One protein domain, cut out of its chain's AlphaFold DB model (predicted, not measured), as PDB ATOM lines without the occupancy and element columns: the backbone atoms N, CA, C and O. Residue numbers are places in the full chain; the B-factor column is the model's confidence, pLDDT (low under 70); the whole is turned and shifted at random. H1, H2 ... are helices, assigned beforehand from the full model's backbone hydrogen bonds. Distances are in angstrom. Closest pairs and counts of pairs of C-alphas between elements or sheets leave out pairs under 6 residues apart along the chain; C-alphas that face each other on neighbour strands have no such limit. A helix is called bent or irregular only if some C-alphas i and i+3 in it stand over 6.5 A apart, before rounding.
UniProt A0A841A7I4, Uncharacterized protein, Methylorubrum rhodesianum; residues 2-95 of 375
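Overview. This is residues 2 to 95 of the 375 residues of an uncharacterized protein of Methylorubrum rhodesianum (UniProt A0A841A7I4). H1, H2 and the first arm of the long bent helix H5 lie side by side, and its second arm runs on past them beside the short helices H3 and H6; H4 packs on H2. The printed part has 94 residues with six named helices, all helix, compact with a radius of gyration of the C-alphas of 12.3 A, spanning 41 by 25 by 22 A.

Arrangement. Start at H5, residues 59 to 79, by its hydrogen bonds one helix but bent: C-alphas 68 and 71 are 6.6 A apart, between arms H5a, 59 to 68, and H5b, 71 to 79. H5a touches H2, residues 23 to 33, at a shallow tilt of 13 degrees, closest C-alphas Ala 63 and Pro 28, 5.2 A. H2 is irregular, C-alphas 24 and 27 being 7.0 A apart, and forms a hairpin with H1, residues 9 to 19, closest C-alphas Ala 30 and Glu 13, 4.1 A. H2 also touches H3, residues 39 to 45, closest C-alphas Ala 33 and Ile 40, 4.8 A, and H4, residues 48 to 52, closest C-alphas Ala 29 and Val 50, 5.7 A. H6, residues 84 to 90, only just touches H3, with 3 pairs of C-alphas within 8 A, closest Leu 84 and Tyr 42, 6.6 A. In H2, 5 of 7 O i to N i+4 pairs are within hydrogen-bond range.

Along the chain. Find C-alpha 9 at (-57.228, -10.104, -39.783); from there H1 runs 15.8 A. H6 ends at C-alpha 90, (-45.901, 7.249, -49.922).

Size, cuts and confidence. The printed part has no cut and no long link; residues 2 to 5 have pLDDT under 70.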
ATOM      1  N   SER A   2     -55.311 -26.601 -53.976       40.16
ATOM      2  CA  SER A   2     -55.600 -26.393 -52.552       40.16
ATOM      3  C   SER A   2     -56.301 -25.049 -52.361       40.16
ATOM      4  O   SER A   2     -55.870 -24.054 -52.943       40.16
ATOM      5  N   ALA A   3     -57.397 -25.037 -51.600       42.28
ATOM      6  CA  ALA A   3     -58.157 -23.830 -51.304       42.28
ATOM      7  C   ALA A   3     -57.229 -22.732 -50.744       42.28
ATOM      8  O   ALA A   3     -56.340 -23.053 -49.949       42.28
ATOM      9  N   PRO A   4     -57.400 -21.458 -51.145       54.75
ATOM     10  CA  PRO A   4     -56.623 -20.371 -50.573       54.75
ATOM     11  C   PRO A   4     -56.907 -20.316 -49.073       54.75
ATOM     12  O   PRO A   4     -58.059 -20.204 -48.655       54.75
ATOM     13  N   THR A   5     -55.852 -20.441 -48.269       61.97
ATOM     14  CA  THR A   5     -55.887 -20.259 -46.818       61.97
ATOM     15  C   THR A   5     -56.602 -18.942 -46.539       61.97
ATOM     16  O   THR A   5     -56.122 -17.885 -46.948       61.97
ATOM     17  N   SER A   6     -57.787 -19.001 -45.933       80.81
ATOM     18  CA  SER A   6     -58.613 -17.820 -45.702       80.81
ATOM     19  C   SER A   6     -57.826 -16.828 -44.854       80.81
ATOM     20  O   SER A   6     -57.525 -17.119 -43.696       80.81
ATOM     21  N   TRP A   7     -57.472 -15.674 -45.419       89.06
ATOM     22  CA  TRP A   7     -56.829 -14.609 -44.662       89.06
ATOM     23  C   TRP A   7     -57.703 -14.238 -43.463       89.06
ATOM     24  O   TRP A   7     -58.889 -13.936 -43.621       89.06
ATOM     25  N   THR A   8     -57.119 -14.216 -42.264       93.50
ATOM     26  CA  THR A   8     -57.783 -13.655 -41.091       93.50
ATOM     27  C   THR A   8     -57.029 -12.428 -40.595       93.50
ATOM     28  O   THR A   8     -55.814 -12.437 -40.377       93.50
ATOM     29  N   ARG A   9     -57.772 -11.343 -40.354       94.50
ATOM     30  CA  ARG A   9     -57.228 -10.104 -39.783       94.50
ATOM     31  C   ARG A   9     -56.410 -10.363 -38.514       94.50
ATOM     32  O   ARG A   9     -55.341  -9.787 -38.339       94.50
ATOM     33  N   GLY A  10     -56.909 -11.231 -37.632       95.88
ATOM     34  CA  GLY A  10     -56.257 -11.545 -36.362       95.88
ATOM     35  C   GLY A  10     -54.898 -12.232 -36.522       95.88
ATOM     36  O   GLY A  10     -53.990 -11.952 -35.741       95.88
ATOM     37  N   GLU A  11     -54.728 -13.098 -37.523       96.00
ATOM     38  CA  GLU A  11     -53.438 -13.736 -37.818       96.00
ATOM     39  C   GLU A  11     -52.429 -12.730 -38.358       96.00
ATOM     40  O   GLU A  11     -51.334 -12.634 -37.806       96.00
ATOM     41  N   ALA A  12     -52.824 -11.915 -39.342       96.75
ATOM     42  CA  ALA A  12     -51.964 -10.867 -39.894       96.75
ATOM     43  C   ALA A  12     -51.505  -9.877 -38.808       96.75
ATOM     44  O   ALA A  12     -50.337  -9.495 -38.754       96.75
ATOM     45  N   GLU A  13     -52.401  -9.501 -37.890       96.81
ATOM     46  CA  GLU A  13     -52.067  -8.651 -36.746       96.81
ATOM     47  C   GLU A  13     -51.062  -9.306 -35.786       96.81
ATOM     48  O   GLU A  13     -50.147  -8.632 -35.307       96.81
ATOM     49  N   ARG A  14     -51.227 -10.597 -35.464       97.31
ATOM     50  CA  ARG A  14     -50.302 -11.330 -34.579       97.31
ATOM     51  C   ARG A  14     -48.933 -11.500 -35.222       97.31
ATOM     52  O   ARG A  14     -47.923 -11.262 -34.562       97.31
ATOM     53  N   GLU A  15     -48.908 -11.861 -36.497       97.44
ATOM     54  CA  GLU A  15     -47.676 -12.026 -37.250       97.44
ATOM     55  C   GLU A  15     -46.899 -10.712 -37.337       97.44
ATOM     56  O   GLU A  15     -45.722 -10.663 -36.979       97.44
ATOM     57  N   ALA A  16     -47.575  -9.620 -37.710       96.94
ATOM     58  CA  ALA A  16     -46.952  -8.308 -37.790       96.94
ATOM     59  C   ALA A  16     -46.313  -7.900 -36.459       96.94
ATOM     60  O   ALA A  16     -45.226  -7.341 -36.462       96.94
ATOM     61  N   LYS A  17     -46.936  -8.206 -35.311       96.94
ATOM     62  CA  LYS A  17     -46.333  -7.958 -33.988       96.94
ATOM     63  C   LYS A  17     -45.072  -8.793 -33.773       96.94
ATOM     64  O   LYS A  17     -44.055  -8.243 -33.353       96.94
ATOM     65  N   ALA A  18     -45.130 -10.089 -34.077       97.50
ATOM     66  CA  ALA A  18     -44.029 -11.027 -33.864       97.50
ATOM     67  C   ALA A  18     -42.764 -10.667 -34.665       97.50
ATOM     68  O   ALA A  18     -41.654 -10.970 -34.232       97.50
ATOM     69  N   MET A  19     -42.909  -9.966 -35.794       97.62
ATOM     70  CA  MET A  19     -41.772  -9.502 -36.590       97.62
ATOM     71  C   MET A  19     -40.878  -8.499 -35.847       97.62
ATOM     72  O   MET A  19     -39.667  -8.465 -36.085       97.62
ATOM     73  N   PHE A  20     -41.436  -7.642 -34.987       96.50
ATOM     74  CA  PHE A  20     -40.682  -6.558 -34.356       96.50
ATOM     75  C   PHE A  20     -40.206  -6.968 -32.964       96.50
ATOM     76  O   PHE A  20     -40.999  -7.292 -32.082       96.50
ATOM     77  N   GLY A  21     -38.895  -6.857 -32.737       91.31
ATOM     78  CA  GLY A  21     -38.284  -7.112 -31.428       91.31
ATOM     79  C   GLY A  21     -38.659  -6.080 -30.358       91.31
ATOM     80  O   GLY A  21     -38.388  -6.296 -29.183       91.31
ATOM     81  N   ASN A  22     -39.285  -4.965 -30.750       90.75
ATOM     82  CA  ASN A  22     -39.709  -3.897 -29.856       90.75
ATOM     83  C   ASN A  22     -41.239  -3.785 -29.790       90.75
ATOM     84  O   ASN A  22     -41.900  -3.551 -30.805       90.75
ATOM     85  N   GLN A  23     -41.775  -3.826 -28.569       93.56
ATOM     86  CA  GLN A  23     -43.198  -3.658 -28.271       93.56
ATOM     87  C   GLN A  23     -43.782  -2.315 -28.736       93.56
ATOM     88  O   GLN A  23     -44.969  -2.232 -29.057       93.56
ATOM     89  N   ALA A  24     -42.969  -1.261 -28.835       92.00
ATOM     90  CA  ALA A  24     -43.433   0.060 -29.252       92.00
ATOM     91  C   ALA A  24     -43.995   0.084 -30.688       92.00
ATOM     92  O   ALA A  24     -44.867   0.901 -30.984       92.00
ATOM     93  N   LEU A  25     -43.544  -0.825 -31.563       94.00
ATOM     94  CA  LEU A  25     -44.031  -0.939 -32.943       94.00
ATOM     95  C   LEU A  25     -45.147  -1.977 -33.109       94.00
ATOM     96  O   LEU A  25     -45.784  -2.010 -34.157       94.00
ATOM     97  N   HIS A  26     -45.455  -2.774 -32.081       95.06
ATOM     98  CA  HIS A  26     -46.458  -3.845 -32.163       95.06
ATOM     99  C   HIS A  26     -47.850  -3.323 -32.515       95.06
ATOM    100  O   HIS A  26     -48.522  -3.866 -33.390       95.06
ATOM    101  N   ARG A  27     -48.302  -2.259 -31.840       93.38
ATOM    102  CA  ARG A  27     -49.642  -1.697 -32.077       93.38
ATOM    103  C   ARG A  27     -49.760  -1.070 -33.473       93.38
ATOM    104  O   ARG A  27     -50.730  -1.397 -34.155       93.38
ATOM    105  N   PRO A  28     -48.809  -0.230 -33.926       93.50
ATOM    106  CA  PRO A  28     -48.746   0.193 -35.316       93.50
ATOM    107  C   PRO A  28     -48.719  -0.927 -36.353       93.50
ATOM    108  O   PRO A  28     -49.510  -0.892 -37.292       93.50
ATOM    109  N   ALA A  29     -47.843  -1.919 -36.170       95.62
ATOM    110  CA  ALA A  29     -47.678  -3.028 -37.103       95.62
ATOM    111  C   ALA A  29     -48.995  -3.784 -37.285       95.62
ATOM    112  O   ALA A  29     -49.434  -4.000 -38.408       95.62
ATOM    113  N   ALA A  30     -49.669  -4.097 -36.176       95.50
ATOM    114  CA  ALA A  30     -50.977  -4.734 -36.199       95.50
ATOM    115  C   ALA A  30     -52.038  -3.859 -36.878       95.50
ATOM    116  O   ALA A  30     -52.744  -4.323 -37.765       95.50
ATOM    117  N   ALA A  31     -52.127  -2.575 -36.515       93.31
ATOM    118  CA  ALA A  31     -53.107  -1.668 -37.112       93.31
ATOM    119  C   ALA A  31     -52.967  -1.569 -38.641       93.31
ATOM    120  O   ALA A  31     -53.977  -1.515 -39.339       93.31
ATOM    121  N   MET A  32     -51.733  -1.567 -39.155       95.38
ATOM    122  CA  MET A  32     -51.467  -1.553 -40.594       95.38
ATOM    123  C   MET A  32     -51.714  -2.921 -41.240       95.38
ATOM    124  O   MET A  32     -52.380  -2.985 -42.263       95.38
ATOM    125  N   ALA A  33     -51.243  -4.018 -40.642       96.75
ATOM    126  CA  ALA A  33     -51.431  -5.363 -41.193       96.75
ATOM    127  C   ALA A  33     -52.905  -5.788 -41.248       96.75
ATOM    128  O   ALA A  33     -53.322  -6.479 -42.171       96.75
ATOM    129  N   GLY A  34     -53.713  -5.349 -40.281       95.88
ATOM    130  CA  GLY A  34     -55.136  -5.669 -40.216       95.88
ATOM    131  C   GLY A  34     -56.018  -4.865 -41.175       95.88
ATOM    132  O   GLY A  34     -57.231  -5.083 -41.191       95.88
ATOM    133  N   CYS A  35     -55.466  -3.918 -41.946       95.94
ATOM    134  CA  CYS A  35     -56.277  -3.062 -42.809       95.94
ATOM    135  C   CYS A  35     -56.653  -3.718 -44.146       95.94
ATOM    136  O   CYS A  35     -57.682  -3.335 -44.704       95.94
ATOM    137  N   HIS A  36     -55.871  -4.682 -44.641       96.94
ATOM    138  CA  HIS A  36     -56.083  -5.358 -45.925       96.94
ATOM    139  C   HIS A  36     -55.284  -6.676 -45.991       96.94
ATOM    140  O   HIS A  36     -54.202  -6.757 -45.412       96.94
ATOM    141  N   GLU A  37     -55.751  -7.677 -46.745       96.12
ATOM    142  CA  GLU A  37     -55.088  -8.992 -46.879       96.12
ATOM    143  C   GLU A  37     -53.622  -8.916 -47.337       96.12
ATOM    144  O   GLU A  37     -52.743  -9.521 -46.735       96.12
ATOM    145  N   ARG A  38     -53.339  -8.081 -48.340       97.00
ATOM    146  CA  ARG A  38     -51.992  -7.812 -48.878       97.00
ATOM    147  C   ARG A  38     -51.094  -6.929 -47.998       97.00
ATOM    148  O   ARG A  38     -49.908  -6.787 -48.292       97.00
ATOM    149  N   ALA A  39     -51.614  -6.296 -46.943       97.44
ATOM    150  CA  ALA A  39     -50.839  -5.323 -46.165       97.44
ATOM    151  C   ALA A  39     -49.653  -5.977 -45.436       97.44
ATOM    152  O   ALA A  39     -48.566  -5.397 -45.365       97.44
ATOM    153  N   ILE A  40     -49.841  -7.203 -44.934       97.62
ATOM    154  CA  ILE A  40     -48.773  -7.964 -44.276       97.62
ATOM    155  C   ILE A  40     -47.606  -8.247 -45.229       97.62
ATOM    156  O   ILE A  40     -46.455  -8.175 -44.807       97.62
ATOM    157  N   ASP A  41     -47.861  -8.459 -46.522       98.00
ATOM    158  CA  ASP A  41     -46.807  -8.729 -47.505       98.00
ATOM    159  C   ASP A  41     -45.917  -7.512 -47.755       98.00
ATOM    160  O   ASP A  41     -44.700  -7.659 -47.889       98.00
ATOM    161  N   TYR A  42     -46.480  -6.299 -47.750       98.44
ATOM    162  CA  TYR A  42     -45.670  -5.078 -47.788       98.44
ATOM    163  C   TYR A  42     -44.825  -4.924 -46.527       98.44
ATOM    164  O   TYR A  42     -43.653  -4.558 -46.616       98.44
ATOM    165  N   ILE A  43     -45.385  -5.243 -45.357       98.06
ATOM    166  CA  ILE A  43     -44.662  -5.174 -44.082       98.06
ATOM    167  C   ILE A  43     -43.524  -6.203 -44.045       98.06
ATOM    168  O   ILE A  43     -42.423  -5.859 -43.622       98.06
ATOM    169  N   ARG A  44     -43.739  -7.430 -44.540       98.12
ATOM    170  CA  ARG A  44     -42.696  -8.465 -44.694       98.12
ATOM    171  C   ARG A  44     -41.561  -7.993 -45.597       98.12
ATOM    172  O   ARG A  44     -40.393  -8.167 -45.255       98.12
ATOM    173  N   GLN A  45     -41.900  -7.381 -46.731       98.31
ATOM    174  CA  GLN A  45     -40.920  -6.918 -47.712       98.31
ATOM    175  C   GLN A  45     -40.167  -5.657 -47.277       98.31
ATOM    176  O   GLN A  45     -39.010  -5.489 -47.655       98.31
ATOM    177  N   ALA A  46     -40.809  -4.762 -46.522       98.38
ATOM    178  CA  ALA A  46     -40.218  -3.510 -46.062       98.38
ATOM    179  C   ALA A  46     -40.737  -3.120 -44.663       98.38
ATOM    180  O   ALA A  46     -41.554  -2.201 -44.532       98.38
ATOM    181  N   PRO A  47     -40.212  -3.741 -43.589       98.19
ATOM    182  CA  PRO A  47     -40.672  -3.479 -42.223       98.19
ATOM    183  C   PRO A  47     -40.554  -2.010 -41.793       98.19
ATOM    184  O   PRO A  47     -41.293  -1.551 -40.920       98.19
ATOM    185  N   VAL A  48     -39.644  -1.258 -42.425       97.81
ATOM    186  CA  VAL A  48     -39.419   0.175 -42.184       97.81
ATOM    187  C   VAL A  48     -40.674   1.026 -42.401       97.81
ATOM    188  O   VAL A  48     -40.833   2.033 -41.718       97.81
ATOM    189  N   ILE A  49     -41.611   0.588 -43.255       97.31
ATOM    190  CA  ILE A  49     -42.881   1.288 -43.504       97.31
ATOM    191  C   ILE A  49     -43.647   1.531 -42.194       97.31
ATOM    192  O   ILE A  49     -44.181   2.618 -41.986       97.31
ATOM    193  N   VAL A  50     -43.655   0.555 -41.280       96.12
ATOM    194  CA  VAL A  50     -44.368   0.662 -39.996       96.12
ATOM    195  C   VAL A  50     -43.784   1.769 -39.115       96.12
ATOM    196  O   VAL A  50     -44.529   2.512 -38.467       96.12
ATOM    197  N   LEU A  51     -42.453   1.888 -39.090       95.50
ATOM    198  CA  LEU A  51     -41.757   2.917 -38.323       95.50
ATOM    199  C   LEU A  51     -42.016   4.308 -38.917       95.50
ATOM    200  O   LEU A  51     -42.381   5.230 -38.181       95.50
ATOM    201  N   SER A  52     -41.883   4.440 -40.237       94.44
ATOM    202  CA  SER A  52     -42.049   5.712 -40.945       94.44
ATOM    203  C   SER A  52     -43.474   6.235 -40.883       94.44
ATOM    204  O   SER A  52     -43.685   7.415 -40.615       94.44
ATOM    205  N   ALA A  53     -44.466   5.348 -41.001       92.88
ATOM    206  CA  ALA A  53     -45.875   5.709 -40.895       92.88
ATOM    207  C   ALA A  53     -46.262   6.308 -39.528       92.88
ATOM    208  O   ALA A  53     -47.314   6.931 -39.402       92.88
ATOM    209  N   ASN A  54     -45.420   6.141 -38.502       89.75
ATOM    210  CA  ASN A  54     -45.637   6.709 -37.170       89.75
ATOM    211  C   ASN A  54     -44.660   7.816 -36.797       89.75
ATOM    212  O   ASN A  54     -44.757   8.331 -35.682       89.75
ATOM    213  N   ALA A  55     -43.730   8.175 -37.683       87.81
ATOM    214  CA  ALA A  55     -42.688   9.161 -37.421       87.81
ATOM    215  C   ALA A  55     -41.990   8.955 -36.056       87.81
ATOM    216  O   ALA A  55     -41.768   9.908 -35.309       87.81
ATOM    217  N   GLY A  56     -41.732   7.697 -35.675       80.62
ATOM    218  CA  GLY A  56     -41.091   7.365 -34.397       80.62
ATOM    219  C   GLY A  56     -41.921   7.640 -33.134       80.62
ATOM    220  O   GLY A  56     -41.383   7.594 -32.032       80.62
ATOM    221  N   LYS A  57     -43.227   7.914 -33.240       85.25
ATOM    222  CA  LYS A  57     -44.105   8.037 -32.066       85.25
ATOM    223  C   LYS A  57     -44.303   6.672 -31.395       85.25
ATOM    224  O   LYS A  57     -44.323   5.640 -32.066       85.25
ATOM    225  N   VAL A  58     -44.519   6.668 -30.076       79.12
ATOM    226  CA  VAL A  58     -44.732   5.447 -29.269       79.12
ATOM    227  C   VAL A  58     -46.067   5.436 -28.517       79.12
ATOM    228  O   VAL A  58     -46.773   6.444 -28.434       79.12
ATOM    229  N   GLY A  59     -46.429   4.272 -27.972       76.94
ATOM    230  CA  GLY A  59     -47.545   4.119 -27.034       76.94
ATOM    231  C   GLY A  59     -48.943   4.232 -27.656       76.94
ATOM    232  O   GLY A  59     -49.170   3.910 -28.825       76.94
ATOM    233  N   ALA A  60     -49.918   4.651 -26.843       77.19
ATOM    234  CA  ALA A  60     -51.319   4.778 -27.259       77.19
ATOM    235  C   ALA A  60     -51.509   5.818 -28.376       77.19
ATOM    236  O   ALA A  60     -52.276   5.586 -29.311       77.19
ATOM    237  N   THR A  61     -50.753   6.916 -28.327       78.38
ATOM    238  CA  THR A  61     -50.757   7.962 -29.357       78.38
ATOM    239  C   THR A  61     -50.297   7.423 -30.708       78.38
ATOM    240  O   THR A  61     -50.946   7.691 -31.715       78.38
ATOM    241  N   ALA A  62     -49.234   6.613 -30.742       79.06
ATOM    242  CA  ALA A  62     -48.786   5.964 -31.974       79.06
ATOM    243  C   ALA A  62     -49.840   5.006 -32.531       79.06
ATOM    244  O   ALA A  62     -50.148   5.051 -33.712       79.06
ATOM    245  N   ALA A  63     -50.463   4.188 -31.679       73.50
ATOM    246  CA  ALA A  63     -51.513   3.269 -32.114       73.50
ATOM    247  C   ALA A  63     -52.727   4.000 -32.714       73.50
ATOM    248  O   ALA A  63     -53.253   3.587 -33.748       73.50
ATOM    249  N   ARG A  64     -53.161   5.095 -32.080       81.38
ATOM    250  CA  ARG A  64     -54.244   5.946 -32.586       81.38
ATOM    251  C   ARG A  64     -53.864   6.577 -33.923       81.38
ATOM    252  O   ARG A  64     -54.648   6.502 -34.863       81.38
ATOM    253  N   ASN A  65     -52.655   7.126 -34.027       80.56
ATOM    254  CA  ASN A  65     -52.167   7.729 -35.265       80.56
ATOM    255  C   ASN A  65     -52.031   6.694 -36.385       80.56
ATOM    256  O   ASN A  65     -52.433   6.969 -37.508       80.56
ATOM    257  N   ALA A  66     -51.548   5.488 -36.086       80.88
ATOM    258  CA  ALA A  66     -51.468   4.409 -37.060       80.88
ATOM    259  C   ALA A  66     -52.854   4.049 -37.610       80.88
ATOM    260  O   ALA A  66     -53.022   3.910 -38.816       80.88
ATOM    261  N   ARG A  67     -53.878   3.950 -36.754       82.38
ATOM    262  CA  ARG A  67     -55.251   3.665 -37.205       82.38
ATOM    263  C   ARG A  67     -55.864   4.811 -38.005       82.38
ATOM    264  O   ARG A  67     -56.547   4.544 -38.983       82.38
ATOM    265  N   ALA A  68     -55.634   6.052 -37.587       85.50
ATOM    266  CA  ALA A  68     -56.231   7.222 -38.223       85.50
ATOM    267  C   ALA A  68     -55.527   7.614 -39.533       85.50
ATOM    268  O   ALA A  68     -56.188   8.026 -40.477       85.50
ATOM    269  N   TYR A  69     -54.202   7.465 -39.600       86.25
ATOM    270  CA  TYR A  69     -53.382   8.064 -40.659       86.25
ATOM    271  C   TYR A  69     -52.491   7.071 -41.411       86.25
ATOM    272  O   TYR A  69     -52.138   7.346 -42.550       86.25
ATOM    273  N   ALA A  70     -52.135   5.918 -40.833       88.62
ATOM    274  CA  ALA A  70     -51.317   4.922 -41.536       88.62
ATOM    275  C   ALA A  70     -52.159   3.836 -42.220       88.62
ATOM    276  O   ALA A  70     -51.874   3.463 -43.354       88.62
ATOM    277  N   GLY A  71     -53.196   3.335 -41.546       91.19
ATOM    278  CA  GLY A  71     -54.046   2.238 -42.012       91.19
ATOM    279  C   GLY A  71     -54.863   2.564 -43.268       91.19
ATOM    280  O   GLY A  71     -54.785   1.786 -44.221       91.19
ATOM    281  N   PRO A  72     -55.616   3.685 -43.315       94.50
ATOM    282  CA  PRO A  72     -56.441   4.016 -44.475       94.50
ATOM    283  C   PRO A  72     -55.622   4.195 -45.762       94.50
ATOM    284  O   PRO A  72     -55.988   3.581 -46.765       94.50
ATOM    285  N   PRO A  73     -54.469   4.901 -45.758       95.44
ATOM    286  CA  PRO A  73     -53.632   4.939 -46.949       95.44
ATOM    287  C   PRO A  73     -53.046   3.585 -47.345       95.44
ATOM    288  O   PRO A  73     -53.004   3.275 -48.532       95.44
ATOM    289  N   MET A  74     -52.655   2.743 -46.377       97.06
ATOM    290  CA  MET A  74     -52.174   1.391 -46.680       97.06
ATOM    291  C   MET A  74     -53.254   0.570 -47.390       97.06
ATOM    292  O   MET A  74     -52.967  -0.077 -48.395       97.06
ATOM    293  N   ARG A  75     -54.501   0.622 -46.904       96.94
ATOM    294  CA  ARG A  75     -55.637  -0.064 -47.533       96.94
ATOM    295  C   ARG A  75     -55.832   0.416 -48.970       96.94
ATOM    296  O   ARG A  75     -55.850  -0.413 -49.871       96.94
ATOM    297  N   MET A  76     -55.893   1.730 -49.174       97.75
ATOM    298  CA  MET A  76     -56.048   2.337 -50.501       97.75
ATOM    299  C   MET A  76     -54.950   1.873 -51.476       97.75
ATOM    300  O   MET A  76     -55.225   1.522 -52.621       97.75
ATOM    301  N   LEU A  77     -53.692   1.845 -51.024       97.94
ATOM    302  CA  LEU A  77     -52.560   1.376 -51.826       97.94
ATOM    303  C   LEU A  77     -52.666  -0.123 -52.147       97.94
ATOM    304  O   LEU A  77     -52.341  -0.538 -53.261       97.94
ATOM    305  N   CYS A  78     -53.147  -0.932 -51.202       97.56
ATOM    306  CA  CYS A  78     -53.374  -2.360 -51.416       97.56
ATOM    307  C   CYS A  78     -54.488  -2.629 -52.438       97.56
ATOM    308  O   CYS A  78     -54.288  -3.453 -53.332       97.56
ATOM    309  N   GLU A  79     -55.616  -1.921 -52.331       97.62
ATOM    310  CA  GLU A  79     -56.776  -2.038 -53.230       97.62
ATOM    311  C   GLU A  79     -56.399  -1.701 -54.676       97.62
ATOM    312  O   GLU A  79     -56.804  -2.384 -55.613       97.62
ATOM    313  N   ARG A  80     -55.540  -0.693 -54.860       97.62
ATOM    314  CA  ARG A  80     -55.022  -0.299 -56.178       97.62
ATOM    315  C   ARG A  80     -53.913  -1.211 -56.706       97.62
ATOM    316  O   ARG A  80     -53.461  -1.010 -57.829       97.62
ATOM    317  N   GLY A  81     -53.437  -2.170 -55.909       97.19
ATOM    318  CA  GLY A  81     -52.305  -3.021 -56.279       97.19
ATOM    319  C   GLY A  81     -51.000  -2.240 -56.477       97.19
ATOM    320  O   GLY A  81     -50.209  -2.597 -57.350       97.19
ATOM    321  N   ALA A  82     -50.788  -1.171 -55.700       98.06
ATOM    322  CA  ALA A  82     -49.614  -0.306 -55.810       98.06
ATOM    323  C   ALA A  82     -48.311  -1.101 -55.656       98.06
ATOM    324  O   ALA A  82     -48.208  -1.990 -54.818       98.06
ATOM    325  N   LYS A  83     -47.269  -0.775 -56.419       98.31
ATOM    326  CA  LYS A  83     -45.988  -1.496 -56.298       98.31
ATOM    327  C   LYS A  83     -45.309  -1.153 -54.967       98.31
ATOM    328  O   LYS A  83     -45.427  -0.033 -54.483       98.31
ATOM    329  N   LEU A  84     -44.487  -2.057 -54.416       98.25
ATOM    330  CA  LEU A  84     -43.766  -1.816 -53.147       98.25
ATOM    331  C   LEU A  84     -43.024  -0.467 -53.124       98.25
ATOM    332  O   LEU A  84     -43.025   0.222 -52.108       98.25
ATOM    333  N   ARG A  85     -42.400  -0.075 -54.243       98.12
ATOM    334  CA  ARG A  85     -41.706   1.215 -54.362       98.12
ATOM    335  C   ARG A  85     -42.648   2.404 -54.154       98.12
ATOM    336  O   ARG A  85     -42.260   3.352 -53.481       98.12
ATOM    337  N   GLU A  86     -43.859   2.344 -54.696       98.12
ATOM    338  CA  GLU A  86     -44.884   3.382 -54.534       98.12
ATOM    339  C   GLU A  86     -45.368   3.433 -53.085       98.12
ATOM    340  O   GLU A  86     -45.424   4.511 -52.498       98.12
ATOM    341  N   VAL A  87     -45.614   2.268 -52.471       98.00
ATOM    342  CA  VAL A  87     -45.993   2.171 -51.052       98.00
ATOM    343  C   VAL A  87     -44.916   2.783 -50.156       98.00
ATOM    344  O   VAL A  87     -45.211   3.621 -49.310       98.00
ATOM    345  N   MET A  88     -43.648   2.415 -50.351       97.69
ATOM    346  CA  MET A  88     -42.535   2.977 -49.582       97.69
ATOM    347  C   MET A  88     -42.389   4.486 -49.795       97.69
ATOM    348  O   MET A  88     -42.215   5.218 -48.820       97.69
ATOM    349  N   SER A  89     -42.503   4.951 -51.042       96.56
ATOM    350  CA  SER A  89     -42.443   6.376 -51.376       96.56
ATOM    351  C   SER A  89     -43.554   7.167 -50.686       96.56
ATOM    352  O   SER A  89     -43.288   8.253 -50.179       96.56
ATOM    353  N   PHE A  90     -44.773   6.620 -50.614       96.69
ATOM    354  CA  PHE A  90     -45.901   7.249 -49.922       96.69
ATOM    355  C   PHE A  90     -45.595   7.507 -48.437       96.69
ATOM    356  O   PHE A  90     -45.903   8.572 -47.912       96.69
ATOM    357  N   TYR A  91     -44.920   6.568 -47.766       95.12
ATOM    358  CA  TYR A  91     -44.496   6.718 -46.367       95.12
ATOM    359  C   TYR A  91     -43.132   7.408 -46.199       95.12
ATOM    360  O   TYR A  91     -42.524   7.304 -45.133       95.12
ATOM    361  N   GLY A  92     -42.614   8.077 -47.234       93.94
ATOM    362  CA  GLY A  92     -41.347   8.811 -47.167       93.94
ATOM    363  C   GLY A  92     -40.118   7.922 -46.951       93.94
ATOM    364  O   GLY A  92     -39.133   8.360 -46.361       93.94
ATOM    365  N   CYS A  93     -40.172   6.657 -47.378       95.19
ATOM    366  CA  CYS A  93     -39.066   5.713 -47.252       95.19
ATOM    367  C   CYS A  93     -38.279   5.608 -48.560       95.19
ATOM    368  O   CYS A  93     -38.841   5.256 -49.600       95.19
ATOM    369  N   GLY A  94     -36.957   5.775 -48.492       96.06
ATOM    370  CA  GLY A  94     -36.068   5.337 -49.567       96.06
ATOM    371  C   GLY A  94     -36.202   3.827 -49.791       96.06
ATOM    372  O   GLY A  94     -36.191   3.052 -48.834       96.06
ATOM    373  N   PHE A  95     -36.332   3.391 -51.047       98.12
ATOM    374  CA  PHE A  95     -36.624   1.991 -51.391       98.12
ATOM    375  C   PHE A  95     -35.602   0.997 -50.812       98.12
ATOM    376  O   PHE A  95     -35.955  -0.110 -50.413       98.12
TER     377      PHE A  95